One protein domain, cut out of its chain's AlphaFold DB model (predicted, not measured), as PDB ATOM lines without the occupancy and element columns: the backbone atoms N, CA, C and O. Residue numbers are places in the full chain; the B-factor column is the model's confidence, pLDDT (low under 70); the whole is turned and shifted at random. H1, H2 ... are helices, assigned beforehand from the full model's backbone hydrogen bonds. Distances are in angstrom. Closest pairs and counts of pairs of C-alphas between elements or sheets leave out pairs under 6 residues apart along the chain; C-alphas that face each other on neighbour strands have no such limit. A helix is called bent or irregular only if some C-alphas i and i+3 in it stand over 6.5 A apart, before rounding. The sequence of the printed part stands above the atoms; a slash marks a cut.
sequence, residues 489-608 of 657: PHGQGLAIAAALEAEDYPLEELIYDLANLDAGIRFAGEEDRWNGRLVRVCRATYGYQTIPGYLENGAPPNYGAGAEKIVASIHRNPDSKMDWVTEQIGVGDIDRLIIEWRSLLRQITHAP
ATOM      1  N   PRO A 489     221.068 278.939 251.615       87.06
ATOM      2  CA  PRO A 489     219.743 279.206 252.142       87.06
ATOM      3  C   PRO A 489     219.803 280.113 253.386       87.06
ATOM      4  O   PRO A 489     220.730 280.046 254.198       87.06
ATOM      5  N   HIS A 490     218.742 280.900 253.593       87.06
ATOM      6  CA  HIS A 490     218.522 281.688 254.815       87.06
ATOM      7  C   HIS A 490     219.711 282.613 255.166       87.06
ATOM      8  O   HIS A 490     220.283 283.274 254.302       87.06
ATOM      9  N   GLY A 491     220.066 282.711 256.452       91.69
ATOM     10  CA  GLY A 491     221.124 283.589 256.955       91.69
ATOM     11  C   GLY A 491     222.559 283.088 256.765       91.69
ATOM     12  O   GLY A 491     223.489 283.839 257.050       91.69
ATOM     13  N   GLN A 492     222.780 281.853 256.299       95.31
ATOM     14  CA  GLN A 492     224.130 281.269 256.226       95.31
ATOM     15  C   GLN A 492     225.043 282.070 255.294       95.31
ATOM     16  O   GLN A 492     226.147 282.457 255.678       95.31
ATOM     17  N   GLY A 493     224.544 282.405 254.103       96.25
ATOM     18  CA  GLY A 493     225.296 283.190 253.129       96.25
ATOM     19  C   GLY A 493     225.624 284.602 253.617       96.25
ATOM     20  O   GLY A 493     226.674 285.131 253.269       96.25
ATOM     21  N   LEU A 494     224.784 285.197 254.476       97.62
ATOM     22  CA  LEU A 494     225.073 286.505 255.079       97.62
ATOM     23  C   LEU A 494     226.295 286.421 255.994       97.62
ATOM     24  O   LEU A 494     227.171 287.282 255.923       97.62
ATOM     25  N   ALA A 495     226.372 285.384 256.828       97.62
ATOM     26  CA  ALA A 495     227.507 285.195 257.721       97.62
ATOM     27  C   ALA A 495     228.796 284.867 256.964       97.62
ATOM     28  O   ALA A 495     229.830 285.467 257.246       97.62
ATOM     29  N   ILE A 496     228.721 283.986 255.959       98.12
ATOM     30  CA  ILE A 496     229.866 283.645 255.103       98.12
ATOM     31  C   ILE A 496     230.378 284.891 254.377       98.12
ATOM     32  O   ILE A 496     231.575 285.159 254.397       98.12
ATOM     33  N   ALA A 497     229.485 285.689 253.782       98.06
ATOM     34  CA  ALA A 497     229.887 286.898 253.074       98.06
ATOM     35  C   ALA A 497     230.539 287.923 254.011       98.06
ATOM     36  O   ALA A 497     231.598 288.451 253.685       98.06
ATOM     37  N   ALA A 498     229.961 288.150 255.196       98.00
ATOM     38  CA  ALA A 498     230.528 289.068 256.182       98.00
ATOM     39  C   ALA A 498     231.913 288.601 256.663       98.00
ATOM     40  O   ALA A 498     232.836 289.406 256.742       98.00
ATOM     41  N   ALA A 499     232.079 287.302 256.935       98.19
ATOM     42  CA  ALA A 499     233.367 286.737 257.328       98.19
ATOM     43  C   ALA A 499     234.413 286.856 256.217       98.19
ATOM     44  O   ALA A 499     235.563 287.183 256.493       98.19
ATOM     45  N   LEU A 500     234.033 286.615 254.961       97.94
ATOM     46  CA  LEU A 500     234.948 286.744 253.832       97.94
ATOM     47  C   LEU A 500     235.335 288.208 253.561       97.94
ATOM     48  O   LEU A 500     236.462 288.461 253.159       97.94
ATOM     49  N   GLU A 501     234.451 289.172 253.797       97.50
ATOM     50  CA  GLU A 501     234.766 290.603 253.656       97.50
ATOM     51  C   GLU A 501     235.665 291.146 254.779       97.50
ATOM     52  O   GLU A 501     236.345 292.148 254.579       97.50
ATOM     53  N   ALA A 502     235.694 290.491 255.941       97.12
ATOM     54  CA  ALA A 502     236.636 290.800 257.012       97.12
ATOM     55  C   ALA A 502     238.020 290.206 256.695       97.12
ATOM     56  O   ALA A 502     238.267 289.015 256.902       97.12
ATOM     57  N   GLU A 503     238.923 291.039 256.173       93.88
ATOM     58  CA  GLU A 503     240.280 290.634 255.765       93.88
ATOM     59  C   GLU A 503     241.115 290.065 256.926       93.88
ATOM     60  O   GLU A 503     241.952 289.193 256.711       93.88
ATOM     61  N   ASP A 504     240.847 290.495 258.161       95.50
ATOM     62  CA  ASP A 504     241.522 290.051 259.386       95.50
ATOM     63  C   ASP A 504     240.990 288.719 259.948       95.50
ATOM     64  O   ASP A 504     241.459 288.252 260.988       95.50
ATOM     65  N   TYR A 505     239.998 288.101 259.300       97.69
ATOM     66  CA  TYR A 505     239.389 286.852 259.756       97.69
ATOM     67  C   TYR A 505     240.124 285.635 259.162       97.69
ATOM     68  O   TYR A 505     239.968 285.370 257.967       97.69
ATOM     69  N   PRO A 506     240.846 284.820 259.956       97.94
ATOM     70  CA  PRO A 506     241.572 283.652 259.445       97.94
ATOM     71  C   PRO A 506     240.626 282.591 258.862       97.94
ATOM     72  O   PRO A 506     239.646 282.210 259.506       97.94
ATOM     73  N   LEU A 507     240.902 282.096 257.653       97.81
ATOM     74  CA  LEU A 507     240.038 281.098 257.006       97.81
ATOM     75  C   LEU A 507     240.112 279.734 257.706       97.81
ATOM     76  O   LEU A 507     239.123 279.004 257.751       97.81
ATOM     77  N   GLU A 508     241.259 279.437 258.310       96.75
ATOM     78  CA  GLU A 508     241.540 278.242 259.105       96.75
ATOM     79  C   GLU A 508     240.722 278.199 260.398       96.75
ATOM     80  O   GLU A 508     240.428 277.117 260.900       96.75
ATOM     81  N   GLU A 509     240.328 279.360 260.932       96.75
ATOM     82  CA  GLU A 509     239.357 279.462 262.028       96.75
ATOM     83  C   GLU A 509     237.926 279.430 261.482       96.75
ATOM     84  O   GLU A 509     237.086 278.680 261.989       96.75
ATOM     85  N   LEU A 510     237.662 280.183 260.400       98.06
ATOM     86  CA  LEU A 510     236.337 280.275 259.786       98.06
ATOM     87  C   LEU A 510     235.772 278.893 259.464       98.06
ATOM     88  O   LEU A 510     234.597 278.652 259.718       98.06
ATOM     89  N   ILE A 511     236.597 277.972 258.954       97.88
ATOM     90  CA  ILE A 511     236.149 276.626 258.590       97.88
ATOM     91  C   ILE A 511     235.438 275.912 259.746       97.88
ATOM     92  O   ILE A 511     234.450 275.222 259.504       97.88
ATOM     93  N   TYR A 512     235.879 276.121 260.989       97.75
ATOM     94  CA  TYR A 512     235.256 275.558 262.186       97.75
ATOM     95  C   TYR A 512     234.129 276.446 262.711       97.75
ATOM     96  O   TYR A 512     233.087 275.923 263.099       97.75
ATOM     97  N   ASP A 513     234.281 277.772 262.653       97.69
ATOM     98  CA  ASP A 513     233.237 278.722 263.066       97.69
ATOM     99  C   ASP A 513     231.937 278.563 262.261       97.69
ATOM    100  O   ASP A 513     230.848 278.848 262.761       97.69
ATOM    101  N   LEU A 514     232.015 278.057 261.024       97.62
ATOM    102  CA  LEU A 514     230.843 277.707 260.217       97.62
ATOM    103  C   LEU A 514     229.942 276.656 260.884       97.62
ATOM    104  O   LEU A 514     228.736 276.649 260.629       97.62
ATOM    105  N   ALA A 515     230.487 275.799 261.755       96.62
ATOM    106  CA  ALA A 515     229.706 274.828 262.520       96.62
ATOM    107  C   ALA A 515     228.677 275.505 263.440       96.62
ATOM    108  O   ALA A 515     227.622 274.935 263.714       96.62
ATOM    109  N   ASN A 516     228.934 276.748 263.853       96.12
ATOM    110  CA  ASN A 516     228.043 277.489 264.739       96.12
ATOM    111  C   ASN A 516     226.740 277.911 264.060       96.12
ATOM    112  O   ASN A 516     225.773 278.199 264.757       96.12
ATOM    113  N   LEU A 517     226.670 277.951 262.725       94.81
ATOM    114  CA  LEU A 517     225.540 278.537 261.994       94.81
ATOM    115  C   LEU A 517     224.208 277.784 262.153       94.81
ATOM    116  O   LEU A 517     223.160 278.420 262.038       94.81
ATOM    117  N   ASP A 518     224.241 276.472 262.415       90.44
ATOM    118  CA  ASP A 518     223.045 275.651 262.696       90.44
ATOM    119  C   ASP A 518     223.130 274.903 264.042       90.44
ATOM    120  O   ASP A 518     222.402 273.943 264.299       90.44
ATOM    121  N   ALA A 519     224.026 275.343 264.926       89.75
ATOM    122  CA  ALA A 519     224.266 274.712 266.220       89.75
ATOM    123  C   ALA A 519     223.130 274.973 267.233       89.75
ATOM    124  O   ALA A 519     222.803 274.125 268.070       89.75
ATOM    125  N   GLY A 520     222.489 276.141 267.151       86.69
ATOM    126  CA  GLY A 520     221.503 276.604 268.123       86.69
ATOM    127  C   GLY A 520     222.082 276.771 269.535       86.69
ATOM    128  O   GLY A 520     223.279 276.672 269.772       86.69
ATOM    129  N   ILE A 521     221.225 276.998 270.531       85.75
ATOM    130  CA  ILE A 521     221.671 277.322 271.902       85.75
ATOM    131  C   ILE A 521     222.394 276.175 272.635       85.75
ATOM    132  O   ILE A 521     223.044 276.398 273.647       85.75
ATOM    133  N   ARG A 522     222.282 274.936 272.145       82.12
ATOM    134  CA  ARG A 522     222.667 273.732 272.902       82.12
ATOM    135  C   ARG A 522     224.163 273.619 273.168       82.12
ATOM    136  O   ARG A 522     224.542 273.029 274.171       82.12
ATOM    137  N   PHE A 523     224.985 274.150 272.271       87.75
ATOM    138  CA  PHE A 523     226.441 274.037 272.351       87.75
ATOM    139  C   PHE A 523     227.096 275.208 273.092       87.75
ATOM    140  O   PHE A 523     228.278 275.132 273.411       87.75
ATOM    141  N   ALA A 524     226.317 276.242 273.430       83.69
ATOM    142  CA  ALA A 524     226.804 277.413 274.153       83.69
ATOM    143  C   ALA A 524     227.029 277.141 275.652       83.69
ATOM    144  O   ALA A 524     227.732 277.894 276.320       83.69
ATOM    145  N   GLY A 525     226.465 276.053 276.193       79.75
ATOM    146  CA  GLY A 525     226.576 275.721 277.613       79.75
ATOM    147  C   GLY A 525     225.972 276.814 278.499       79.75
ATOM    148  O   GLY A 525     224.796 277.148 278.357       79.75
ATOM    149  N   GLU A 526     226.776 277.356 279.415       77.44
ATOM    150  CA  GLU A 526     226.404 278.495 280.273       77.44
ATOM    151  C   GLU A 526     226.734 279.861 279.644       77.44
ATOM    152  O   GLU A 526     226.338 280.899 280.175       77.44
ATOM    153  N   GLU A 527     227.455 279.880 278.520       81.44
ATOM    154  CA  GLU A 527     227.792 281.107 277.803       81.44
ATOM    155  C   GLU A 527     226.627 281.597 276.922       81.44
ATOM    156  O   GLU A 527     225.684 280.867 276.603       81.44
ATOM    157  N   ASP A 528     226.694 282.859 276.486       84.88
ATOM    158  CA  ASP A 528     225.748 283.380 275.498       84.88
ATOM    159  C   ASP A 528     226.008 282.722 274.134       84.88
ATOM    160  O   ASP A 528     227.124 282.756 273.607       84.88
ATOM    161  N   ARG A 529     224.953 282.188 273.509       88.44
ATOM    162  CA  ARG A 529     225.006 281.612 272.158       88.44
ATOM    163  C   ARG A 529     225.536 282.586 271.111       88.44
ATOM    164  O   ARG A 529     225.990 282.134 270.068       88.44
ATOM    165  N   TRP A 530     225.458 283.893 271.365       91.12
ATOM    166  CA  TRP A 530     225.964 284.946 270.484       91.12
ATOM    167  C   TRP A 530     227.457 285.245 270.642       91.12
ATOM    168  O   TRP A 530     227.964 286.149 269.971       91.12
ATOM    169  N   ASN A 531     228.162 284.525 271.511       88.06
ATOM    170  CA  ASN A 531     229.606 284.649 271.623       88.06
ATOM    171  C   ASN A 531     230.300 284.126 270.351       88.06
ATOM    172  O   ASN A 531     229.832 283.220 269.663       88.06
ATOM    173  N   GLY A 532     231.431 284.732 269.997       90.44
ATOM    174  CA  GLY A 532     232.261 284.278 268.881       90.44
ATOM    175  C   GLY A 532     232.522 285.328 267.803       90.44
ATOM    176  O   GLY A 532     231.836 286.348 267.666       90.44
ATOM    177  N   ARG A 533     233.575 285.064 267.027       94.25
ATOM    178  CA  ARG A 533     234.112 285.978 266.012       94.25
ATOM    179  C   ARG A 533     233.121 286.199 264.868       94.25
ATOM    180  O   ARG A 533     232.913 287.346 264.467       94.25
ATOM    181  N   LEU A 534     232.456 285.137 264.406       96.50
ATOM    182  CA  LEU A 534     231.513 285.191 263.286       96.50
ATOM    183  C   LEU A 534     230.334 286.133 263.555       96.50
ATOM    184  O   LEU A 534     230.019 286.977 262.716       96.50
ATOM    185  N   VAL A 535     229.733 286.073 264.748       95.56
ATOM    186  CA  VAL A 535     228.655 286.996 265.152       95.56
ATOM    187  C   VAL A 535     229.144 288.436 265.218       95.56
ATOM    188  O   VAL A 535     228.442 289.336 264.757       95.56
ATOM    189  N   ARG A 536     230.339 288.672 265.773       96.06
ATOM    190  CA  ARG A 536     230.918 290.019 265.864       96.06
ATOM    191  C   ARG A 536     231.053 290.653 264.482       96.06
ATOM    192  O   ARG A 536     230.661 291.804 264.307       96.06
ATOM    193  N   VAL A 537     231.552 289.893 263.509       97.50
ATOM    194  CA  VAL A 537     231.692 290.363 262.127       97.50
ATOM    195  C   VAL A 537     230.327 290.555 261.463       97.50
ATOM    196  O   VAL A 537     230.090 291.608 260.881       97.50
ATOM    197  N   CYS A 538     229.373 289.636 261.647       97.50
ATOM    198  CA  CYS A 538     228.005 289.824 261.145       97.50
ATOM    199  C   CYS A 538     227.361 291.114 261.680       97.50
ATOM    200  O   CYS A 538     226.770 291.875 260.918       97.50
ATOM    201  N   ARG A 539     227.512 291.401 262.978       96.94
ATOM    202  CA  ARG A 539     226.979 292.618 263.611       96.94
ATOM    203  C   ARG A 539     227.692 293.881 263.151       96.94
ATOM    204  O   ARG A 539     227.033 294.907 263.005       96.94
ATOM    205  N   ALA A 540     228.999 293.820 262.906       96.81
ATOM    206  CA  ALA A 540     229.737 294.935 262.319       96.81
ATOM    207  C   ALA A 540     229.232 295.252 260.899       96.81
ATOM    208  O   ALA A 540     229.057 296.419 260.559       96.81
ATOM    209  N   THR A 541     228.923 294.222 260.105       97.00
ATOM    210  CA  THR A 541     228.466 294.374 258.715       97.00
ATOM    211  C   THR A 541     226.988 294.757 258.603       97.00
ATOM    212  O   THR A 541     226.623 295.593 257.777       97.00
ATOM    213  N   TYR A 542     226.118 294.150 259.412       96.56
ATOM    214  CA  TYR A 542     224.660 294.249 259.260       96.56
ATOM    215  C   TYR A 542     223.964 295.032 260.376       96.56
ATOM    216  O   TYR A 542     222.780 295.338 260.244       96.56
ATOM    217  N   GLY A 543     224.659 295.366 261.463       96.31
ATOM    218  CA  GLY A 543     224.070 295.994 262.643       96.31
ATOM    219  C   GLY A 543     223.142 295.070 263.440       96.31
ATOM    220  O   GLY A 543     222.859 293.933 263.063       96.31
ATOM    221  N   TYR A 544     222.629 295.579 264.560       95.50
ATOM    222  CA  TYR A 544     221.731 294.860 265.471       95.50
ATOM    223  C   TYR A 544     220.281 294.875 264.969       95.50
ATOM    224  O   TYR A 544     219.407 295.519 265.549       95.50
ATOM    225  N   GLN A 545     220.019 294.199 263.852       93.44
ATOM    226  CA  GLN A 545     218.680 294.099 263.268       93.44
ATOM    227  C   GLN A 545     218.180 292.657 263.205       93.44
ATOM    228  O   GLN A 545     218.953 291.714 263.032       93.44
ATOM    229  N   THR A 546     216.862 292.504 263.318       94.81
ATOM    230  CA  THR A 546     216.172 291.221 263.175       94.81
ATOM    231  C   THR A 546     215.377 291.227 261.880       94.81
ATOM    232  O   THR A 546     214.499 292.064 261.669       94.81
ATOM    233  N   ILE A 547     215.699 290.275 261.012       93.06
ATOM    234  CA  ILE A 547     215.062 290.038 259.726       93.06
ATOM    235  C   ILE A 547     214.552 288.597 259.757       93.06
ATOM    236  O   ILE A 547     215.373 287.676 259.743       93.06
ATOM    237  N   PRO A 548     213.225 288.375 259.796       89.38
ATOM    238  CA  PRO A 548     212.649 287.040 259.910       89.38
ATOM    239  C   PRO A 548     213.285 286.045 258.935       89.38
ATOM    240  O   PRO A 548     213.357 286.312 257.739       89.38
ATOM    241  N   GLY A 549     213.768 284.917 259.462       88.31
ATOM    242  CA  GLY A 549     214.403 283.840 258.692       88.31
ATOM    243  C   GLY A 549     215.847 284.089 258.234       88.31
ATOM    244  O   GLY A 549     216.480 283.144 257.780       88.31
ATOM    245  N   TYR A 550     216.388 285.304 258.373       93.88
ATOM    246  CA  TYR A 550     217.727 285.659 257.878       93.88
ATOM    247  C   TYR A 550     218.669 286.140 258.976       93.88
ATOM    248  O   TYR A 550     219.793 285.652 259.058       93.88
ATOM    249  N   LEU A 551     218.222 287.066 259.827       95.12
ATOM    250  CA  LEU A 551     219.008 287.603 260.935       95.12
ATOM    251  C   LEU A 551     218.152 287.715 262.198       95.12
ATOM    252  O   LEU A 551     216.996 288.124 262.156       95.12
ATOM    253  N   GLU A 552     218.750 287.426 263.336       94.62
ATOM    254  CA  GLU A 552     218.258 287.696 264.674       94.62
ATOM    255  C   GLU A 552     219.372 288.443 265.406       94.62
ATOM    256  O   GLU A 552     220.491 287.949 265.536       94.62
ATOM    257  N   ASN A 553     219.097 289.680 265.826       92.88
ATOM    258  CA  ASN A 553     220.086 290.528 266.494       92.88
ATOM    259  C   ASN A 553     221.430 290.659 265.729       92.88
ATOM    260  O   ASN A 553     222.516 290.638 266.320       92.88
ATOM    261  N   GLY A 554     221.347 290.765 264.398       94.00
ATOM    262  CA  GLY A 554     222.494 290.936 263.504       94.00
ATOM    263  C   GLY A 554     223.256 289.666 263.117       94.00
ATOM    264  O   GLY A 554     224.250 289.779 262.409       94.00
ATOM    265  N   ALA A 555     222.818 288.475 263.535       94.56
ATOM    266  CA  ALA A 555     223.448 287.198 263.180       94.56
ATOM    267  C   ALA A 555     222.408 286.138 262.773       94.56
ATOM    268  O   ALA A 555     221.223 286.329 263.029       94.56
ATOM    269  N   PRO A 556     222.788 285.026 262.122       95.06
ATOM    270  CA  PRO A 556     221.827 283.997 261.721       95.06
ATOM    271  C   PRO A 556     221.021 283.427 262.911       95.06
ATOM    272  O   PRO A 556     221.609 283.170 263.960       95.06
ATOM    273  N   PRO A 557     219.698 283.184 262.777       92.19
ATOM    274  CA  PRO A 557     218.835 282.815 263.912       92.19
ATOM    275  C   PRO A 557     219.224 281.520 264.638       92.19
ATOM    276  O   PRO A 557     219.038 281.396 265.849       92.19
ATOM    277  N   ASN A 558     219.789 280.556 263.908       91.88
ATOM    278  CA  ASN A 558     220.220 279.268 264.458       91.88
ATOM    279  C   ASN A 558     221.674 279.286 264.945       91.88
ATOM    280  O   ASN A 558     222.215 278.229 265.267       91.88
ATOM    281  N   TYR A 559     222.307 280.461 265.020       93.75
ATOM    282  CA  TYR A 559     223.680 280.554 265.486       93.75
ATOM    283  C   TYR A 559     223.810 280.071 266.941       93.75
ATOM    284  O   TYR A 559     222.967 280.372 267.800       93.75
ATOM    285  N   GLY A 560     224.879 279.323 267.197       92.44
ATOM    286  CA  GLY A 560     225.240 278.784 268.496       92.44
ATOM    287  C   GLY A 560     226.743 278.656 268.673       92.44
ATOM    288  O   GLY A 560     227.352 277.791 268.054       92.44
ATOM    289  N   ALA A 561     227.320 279.498 269.527       92.69
ATOM    290  CA  ALA A 561     228.718 279.410 269.938       92.69
ATOM    291  C   ALA A 561     229.057 278.063 270.599       92.69
ATOM    292  O   ALA A 561     228.192 277.438 271.212       92.69
ATOM    293  N   GLY A 562     230.321 277.652 270.525       92.62
ATOM    294  CA  GLY A 562     230.867 276.455 271.169       92.62
ATOM    295  C   GLY A 562     230.905 275.227 270.261       92.62
ATOM    296  O   GLY A 562     231.692 274.308 270.499       92.62
ATOM    297  N   ALA A 563     230.120 275.216 269.183       94.81
ATOM    298  CA  ALA A 563     230.095 274.112 268.233       94.81
ATOM    299  C   ALA A 563     231.416 274.010 267.447       94.81
ATOM    300  O   ALA A 563     231.873 272.904 267.149       94.81
ATOM    301  N   GLU A 564     232.078 275.145 267.200       95.62
ATOM    302  CA  GLU A 564     233.386 275.224 266.549       95.62
ATOM    303  C   GLU A 564     234.454 274.426 267.306       95.62
ATOM    304  O   GLU A 564     235.256 273.719 266.696       95.62
ATOM    305  N   LYS A 565     234.425 274.470 268.648       94.38
ATOM    306  CA  LYS A 565     235.396 273.776 269.512       94.38
ATOM    307  C   LYS A 565     235.231 272.264 269.414       94.38
ATOM    308  O   LYS A 565     236.220 271.540 269.316       94.38
ATOM    309  N   ILE A 566     233.981 271.800 269.396       94.69
ATOM    310  CA  ILE A 566     233.642 270.377 269.295       94.69
ATOM    311  C   ILE A 566     234.089 269.835 267.940       94.69
ATOM    312  O   ILE A 566     234.790 268.826 267.876       94.69
ATOM    313  N   VAL A 567     233.734 270.525 266.853       95.50
ATOM    314  CA  VAL A 567     234.119 270.108 265.500       95.50
ATOM    315  C   VAL A 567     235.637 270.123 265.337       95.50
ATOM    316  O   VAL A 567     236.192 269.154 264.823       95.50
ATOM    317  N   ALA A 568     236.326 271.160 265.822       95.44
ATOM    318  CA  ALA A 568     237.783 271.218 265.777       95.44
ATOM    319  C   ALA A 568     238.442 270.078 266.574       95.44
ATOM    320  O   ALA A 568     239.408 269.477 266.100       95.44
ATOM    321  N   SER A 569     237.913 269.742 267.757       95.50
ATOM    322  CA  SER A 569     238.404 268.623 268.572       95.50
ATOM    323  C   SER A 569     238.239 267.291 267.847       95.50
ATOM    324  O   SER A 569     239.189 266.517 267.761       95.50
ATOM    325  N   ILE A 570     237.054 267.040 267.286       93.50
ATOM    326  CA  ILE A 570     236.736 265.773 266.621       93.50
ATOM    327  C   ILE A 570     237.499 265.634 265.305       93.50
ATOM    328  O   ILE A 570     237.934 264.537 264.972       93.50
ATOM    329  N   HIS A 571     237.708 266.733 264.575       93.94
ATOM    330  CA  HIS A 571     238.551 266.721 263.385       93.94
ATOM    331  C   HIS A 571     239.994 266.314 263.732       93.94
ATOM    332  O   HIS A 571     240.570 265.476 263.047       93.94
ATOM    333  N   ARG A 572     240.562 266.843 264.826       92.62
ATOM    334  CA  ARG A 572     241.920 266.483 265.274       92.62
ATOM    335  C   ARG A 572     242.014 265.066 265.837       92.62
ATOM    336  O   ARG A 572     243.023 264.399 265.637       92.62
ATOM    337  N   ASN A 573     241.001 264.634 266.581       91.44
ATOM    338  CA  ASN A 573     240.939 263.313 267.190       91.44
ATOM    339  C   ASN A 573     239.492 262.782 267.167       91.44
ATOM    340  O   ASN A 573     238.702 263.152 268.046       91.44
ATOM    341  N   PRO A 574     239.140 261.888 266.224       87.00
ATOM    342  CA  PRO A 574     237.789 261.333 266.120       87.00
ATOM    343  C   PRO A 574     237.289 260.617 267.384       87.00
ATOM    344  O   PRO A 574     236.083 260.617 267.652       87.00
ATOM    345  N   ASP A 575     238.200 260.062 268.189       86.38
ATOM    346  CA  ASP A 575     237.868 259.341 269.422       86.38
ATOM    347  C   ASP A 575     237.467 260.284 270.571       86.38
ATOM    348  O   ASP A 575     236.772 259.866 271.497       86.38
ATOM    349  N   SER A 576     237.794 261.582 270.475       90.50
ATOM    350  CA  SER A 576     237.439 262.601 271.485       90.50
ATOM    351  C   SER A 576     235.940 262.903 271.575       90.50
ATOM    352  O   SER A 576     235.493 263.641 272.447       90.50
ATOM    353  N   LYS A 577     235.119 262.341 270.680       89.00
ATOM    354  CA  LYS A 577     233.672 262.596 270.631       89.00
ATOM    355  C   LYS A 577     232.965 262.352 271.967       89.00
ATOM    356  O   LYS A 577     232.041 263.090 272.298       89.00
ATOM    357  N   MET A 578     233.370 261.324 272.714       88.62
ATOM    358  CA  MET A 578     232.730 260.990 273.993       88.62
ATOM    359  C   MET A 578     233.042 262.006 275.095       88.62
ATOM    360  O   MET A 578     232.227 262.168 275.998       88.62
ATOM    361  N   ASP A 579     234.147 262.746 274.980       91.31
ATOM    362  CA  ASP A 579     234.566 263.754 275.962       91.31
ATOM    363  C   ASP A 579     233.640 264.981 275.965       91.31
ATOM    364  O   ASP A 579     233.551 265.705 276.953       91.31
ATOM    365  N   TRP A 580     232.917 265.200 274.863       91.12
ATOM    366  CA  TRP A 580     231.987 266.318 274.683       91.12
ATOM    367  C   TRP A 580     230.533 265.971 275.020       91.12
ATOM    368  O   TRP A 580     229.653 266.831 274.927       91.12
ATOM    369  N   VAL A 581     230.255 264.719 275.395       89.81
ATOM    370  CA  VAL A 581     228.912 264.293 275.794       89.81
ATOM    371  C   VAL A 581     228.636 264.780 277.211       89.81
ATOM    372  O   VAL A 581     229.365 264.476 278.151       89.81
ATOM    373  N   THR A 582     227.552 265.531 277.369       87.81
ATOM    374  CA  THR A 582     227.116 266.082 278.653       87.81
ATOM    375  C   THR A 582     225.658 265.726 278.913       87.81
ATOM    376  O   THR A 582     224.975 265.130 278.081       87.81
ATOM    377  N   GLU A 583     225.136 266.142 280.063       79.50
ATOM    378  CA  GLU A 583     223.714 266.004 280.384       79.50
ATOM    379  C   GLU A 583     222.797 266.732 279.373       79.50
ATOM    380  O   GLU A 583     221.633 266.366 279.189       79.50
ATOM    381  N   GLN A 584     223.316 267.770 278.705       79.62
ATOM    382  CA  GLN A 584     222.581 268.578 277.728       79.62
ATOM    383  C   GLN A 584     222.860 268.158 276.275       79.62
ATOM    384  O   GLN A 584     221.951 268.214 275.437       79.62
ATOM    385  N   ILE A 585     224.087 267.717 275.980       88.50
ATOM    386  CA  ILE A 585     224.569 267.377 274.635       88.50
ATOM    387  C   ILE A 585     224.734 265.860 274.527       88.50
ATOM    388  O   ILE A 585     225.636 265.284 275.128       88.50
ATOM    389  N   GLY A 586     223.884 265.209 273.728       89.62
ATOM    390  CA  GLY A 586     224.006 263.778 273.449       89.62
ATOM    391  C   GLY A 586     224.858 263.487 272.211       89.62
ATOM    392  O   GLY A 586     225.052 264.350 271.355       89.62
ATOM    393  N   VAL A 587     225.281 262.228 272.053       90.94
ATOM    394  CA  VAL A 587     226.028 261.753 270.867       90.94
ATOM    395  C   VAL A 587     225.294 262.093 269.565       90.94
ATOM    396  O   VAL A 587     225.910 262.541 268.605       90.94
ATOM    397  N   GLY A 588     223.965 261.952 269.541       89.81
ATOM    398  CA  GLY A 588     223.155 262.286 268.369       89.81
ATOM    399  C   GLY A 588     223.134 263.778 268.013       89.81
ATOM    400  O   GLY A 588     222.963 264.114 266.842       89.81
ATOM    401  N   ASP A 589     223.325 264.675 268.989       91.56
ATOM    402  CA  ASP A 589     223.449 266.113 268.715       91.56
ATOM    403  C   ASP A 589     224.803 266.424 268.065       91.56
ATOM    404  O   ASP A 589     224.848 267.167 267.088       91.56
ATOM    405  N   ILE A 590     225.884 265.810 268.562       93.38
ATOM    406  CA  ILE A 590     227.233 265.940 267.989       93.38
ATOM    407  C   ILE A 590     227.270 265.359 266.571       93.38
ATOM    408  O   ILE A 590     227.775 266.002 265.651       93.38
ATOM    409  N   ASP A 591     226.685 264.175 266.358       91.94
ATOM    410  CA  ASP A 591     226.609 263.565 265.030       91.94
ATOM    411  C   ASP A 591     225.875 264.498 264.047       91.94
ATOM    412  O   ASP A 591     226.348 264.719 262.930       91.94
ATOM    413  N   ARG A 592     224.747 265.099 264.465       91.50
ATOM    414  CA  ARG A 592     224.019 266.081 263.645       91.50
ATOM    415  C   ARG A 592     224.875 267.309 263.344       91.50
ATOM    416  O   ARG A 592     224.911 267.724 262.191       91.50
ATOM    417  N   LEU A 593     225.554 267.871 264.344       94.38
ATOM    418  CA  LEU A 593     226.432 269.029 264.170       94.38
ATOM    419  C   LEU A 593     227.478 268.775 263.075       94.38
ATOM    420  O   LEU A 593     227.625 269.583 262.161       94.38
ATOM    421  N   ILE A 594     228.150 267.620 263.120       94.31
ATOM    422  CA  ILE A 594     229.153 267.235 262.118       94.31
ATOM    423  C   ILE A 594     228.514 267.068 260.732       94.31
ATOM    424  O   ILE A 594     229.104 267.478 259.731       94.31
ATOM    425  N   ILE A 595     227.315 266.477 260.648       92.94
ATOM    426  CA  ILE A 595     226.598 266.302 259.375       92.94
ATOM    427  C   ILE A 595     226.262 267.658 258.746       92.94
ATOM    428  O   ILE A 595     226.539 267.844 257.557       92.94
ATOM    429  N   GLU A 596     225.696 268.589 259.517       94.12
ATOM    430  CA  GLU A 596     225.308 269.919 259.031       94.12
ATOM    431  C   GLU A 596     226.532 270.748 258.639       94.12
ATOM    432  O   GLU A 596     226.576 271.309 257.544       94.12
ATOM    433  N   TRP A 597     227.580 270.737 259.466       96.50
ATOM    434  CA  TRP A 597     228.847 271.392 259.151       96.50
ATOM    435  C   TRP A 597     229.450 270.862 257.842       96.50
ATOM    436  O   TRP A 597     229.706 271.631 256.916       96.50
ATOM    437  N   ARG A 598     229.575 269.536 257.690       96.50
ATOM    438  CA  ARG A 598     230.047 268.914 256.436       96.50
ATOM    439  C   ARG A 598     229.113 269.175 255.257       96.50
ATOM    440  O   ARG A 598     229.553 269.150 254.109       96.50
ATOM    441  N   SER A 599     227.812 269.334 255.491       95.81
ATOM    442  CA  SER A 599     226.848 269.718 254.454       95.81
ATOM    443  C   SER A 599     227.145 271.126 253.945       95.81
ATOM    444  O   SER A 599     227.261 271.327 252.738       95.81
ATOM    445  N   LEU A 600     227.379 272.070 254.857       97.19
ATOM    446  CA  LEU A 600     227.742 273.440 254.516       97.19
ATOM    447  C   LEU A 600     229.096 273.520 253.799       97.19
ATOM    448  O   LEU A 600     229.206 274.206 252.785       97.19
ATOM    449  N   LEU A 601     230.102 272.758 254.245       97.88
ATOM    450  CA  LEU A 601     231.382 272.668 253.534       97.88
ATOM    451  C   LEU A 601     231.205 272.147 252.103       97.88
ATOM    452  O   LEU A 601     231.788 272.699 251.173       97.88
ATOM    453  N   ARG A 602     230.353 271.130 251.896       97.31
ATOM    454  CA  ARG A 602     230.033 270.625 250.549       97.31
ATOM    455  C   ARG A 602     229.357 271.692 249.696       97.31
ATOM    456  O   ARG A 602     229.704 271.831 248.525       97.31
ATOM    457  N   GLN A 603     228.429 272.458 250.269       97.00
ATOM    458  CA  GLN A 603     227.797 273.577 249.569       97.00
ATOM    459  C   GLN A 603     228.833 274.626 249.150       97.00
ATOM    460  O   GLN A 603     228.834 275.025 247.992       97.00
ATOM    461  N   ILE A 604     229.766 275.000 250.032       98.06
ATOM    462  CA  ILE A 604     230.872 275.915 249.707       98.06
ATOM    463  C   ILE A 604     231.724 275.353 248.562       98.06
ATOM    464  O   ILE A 604     231.955 276.031 247.564       98.06
ATOM    465  N   THR A 605     232.154 274.095 248.663       97.88
ATOM    466  CA  THR A 605     232.985 273.430 247.651       97.88
ATOM    467  C   THR A 605     232.343 273.411 246.257       97.88
ATOM    468  O   THR A 605     233.056 273.601 245.264       97.88
ATOM    469  N   HIS A 606     231.029 273.180 246.185       97.06
ATOM    470  CA  HIS A 606     230.263 273.075 244.937       97.06
ATOM    471  C   HIS A 606     229.619 274.388 244.476       97.06
ATOM    472  O   HIS A 606     229.071 274.433 243.374       97.06
ATOM    473  N   ALA A 607     229.677 275.448 245.281       96.50
ATOM    474  CA  ALA A 607     229.167 276.753 244.893       96.50
ATOM    475  C   ALA A 607     229.951 277.324 243.688       96.50
ATOM    476  O   ALA A 607     231.104 276.932 243.459       96.50
ATOM    477  N   PRO A 608     229.358 278.245 242.904       95.56
ATOM    478  CA  PRO A 608     230.016 278.851 241.748       95.56
ATOM    479  C   PRO A 608     231.369 279.506 242.072       95.56
ATOM    480  O   PRO A 608     231.645 279.918 243.205       95.56
TER     481      PRO A 608
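This is residues 489 to 608 of the 657 residues of the protein "DEAD/DEAH box helicase" of Verrucomicrobia subdivision 3 bacterium (UniProt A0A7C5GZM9). Six helices pack as a compact, mostly crossed cluster with H2 in the middle: H1 and H4, about perpendicular to each other, lie on one side of H2, and H5, H6 and the long H7 on the other, while the short H3, four residues, touches no helix but is near H5 and H7. H5 and H6 form a helical hairpin, and H7 crosses both H2 and H5. The printed part has 120 residues with seven named helices, H1 to H7 in chain order, and no named strand; the class is all helix. The radius of gyration of the C-alphas is 13.8 A, and the rounded outline spans 38 by 32 by 25 A.

H1 holds residues 492 to 501, beginning at C-alpha 492 at (224.130, 281.269, 256.226). H2, residues 507 to 518, is 18.7 A long and only just irregular, with C-alphas 515 and 518 6.7 A apart. H3, residues 520 to 523, is also only just irregular, with C-alphas 520 and 523 7.0 A apart. H4 holds residues 533 to 542 and H5 residues 563 to 572, with C-alpha 563 at (230.095, 274.112, 268.233). H6, residues 574 to 580, is irregular, with C-alphas 575 and 578 7.1 A apart. H7, residues 587 to 606, is 28.6 A long and ends at C-alpha 606 at (230.263, 273.075, 244.937).

H2 is the hub, touching four helices. H1 and H2, a helical hairpin, only just touch, with 3 pairs of C-alphas within 8 A, the closest those of Gln 492 and Leu 517 at 6.5 A; the tilt is shallow, 23 degrees, opposite ways. H1 touches H4 about perpendicular, at 90 degrees, the closest C-alphas being those of Ala 498 and Cys 538, 5.6 A apart. H4 only just touches H2, at residues 510 to 513 alone, with 3 pairs of C-alphas within 8 A; the closest are Asp 513 and Leu 534, 6.7 A. With residues 512 to 516 alone, H2 touches H5 at a steep tilt of 54 degrees, opposite ways; the C-alphas of Tyr 512 and Glu 564 are closest, 4.8 A apart. With residues 593 to 601 alone, H7 touches H2, the closest C-alphas being those of Ala 515 and Trp 597, 4.9 A apart. Every O i to N i+4 pair is within hydrogen-bond range in H1, H4, H5 and H7; H2 has 3 of 8, with 6 of 9 O i to N i+3 pairs, H6 has 0 of 3, with 2 of 4, and H3 is too short for an O i to N i+4 pair.

The C-alphas of Glu 583 and Pro 608 are the two farthest apart, 41.2 A. The printed part has no cut. The link from H4 to H5, residues 543 to 562, is long. The mean pLDDT of the printed part is 93.1, and no printed residue is under 70.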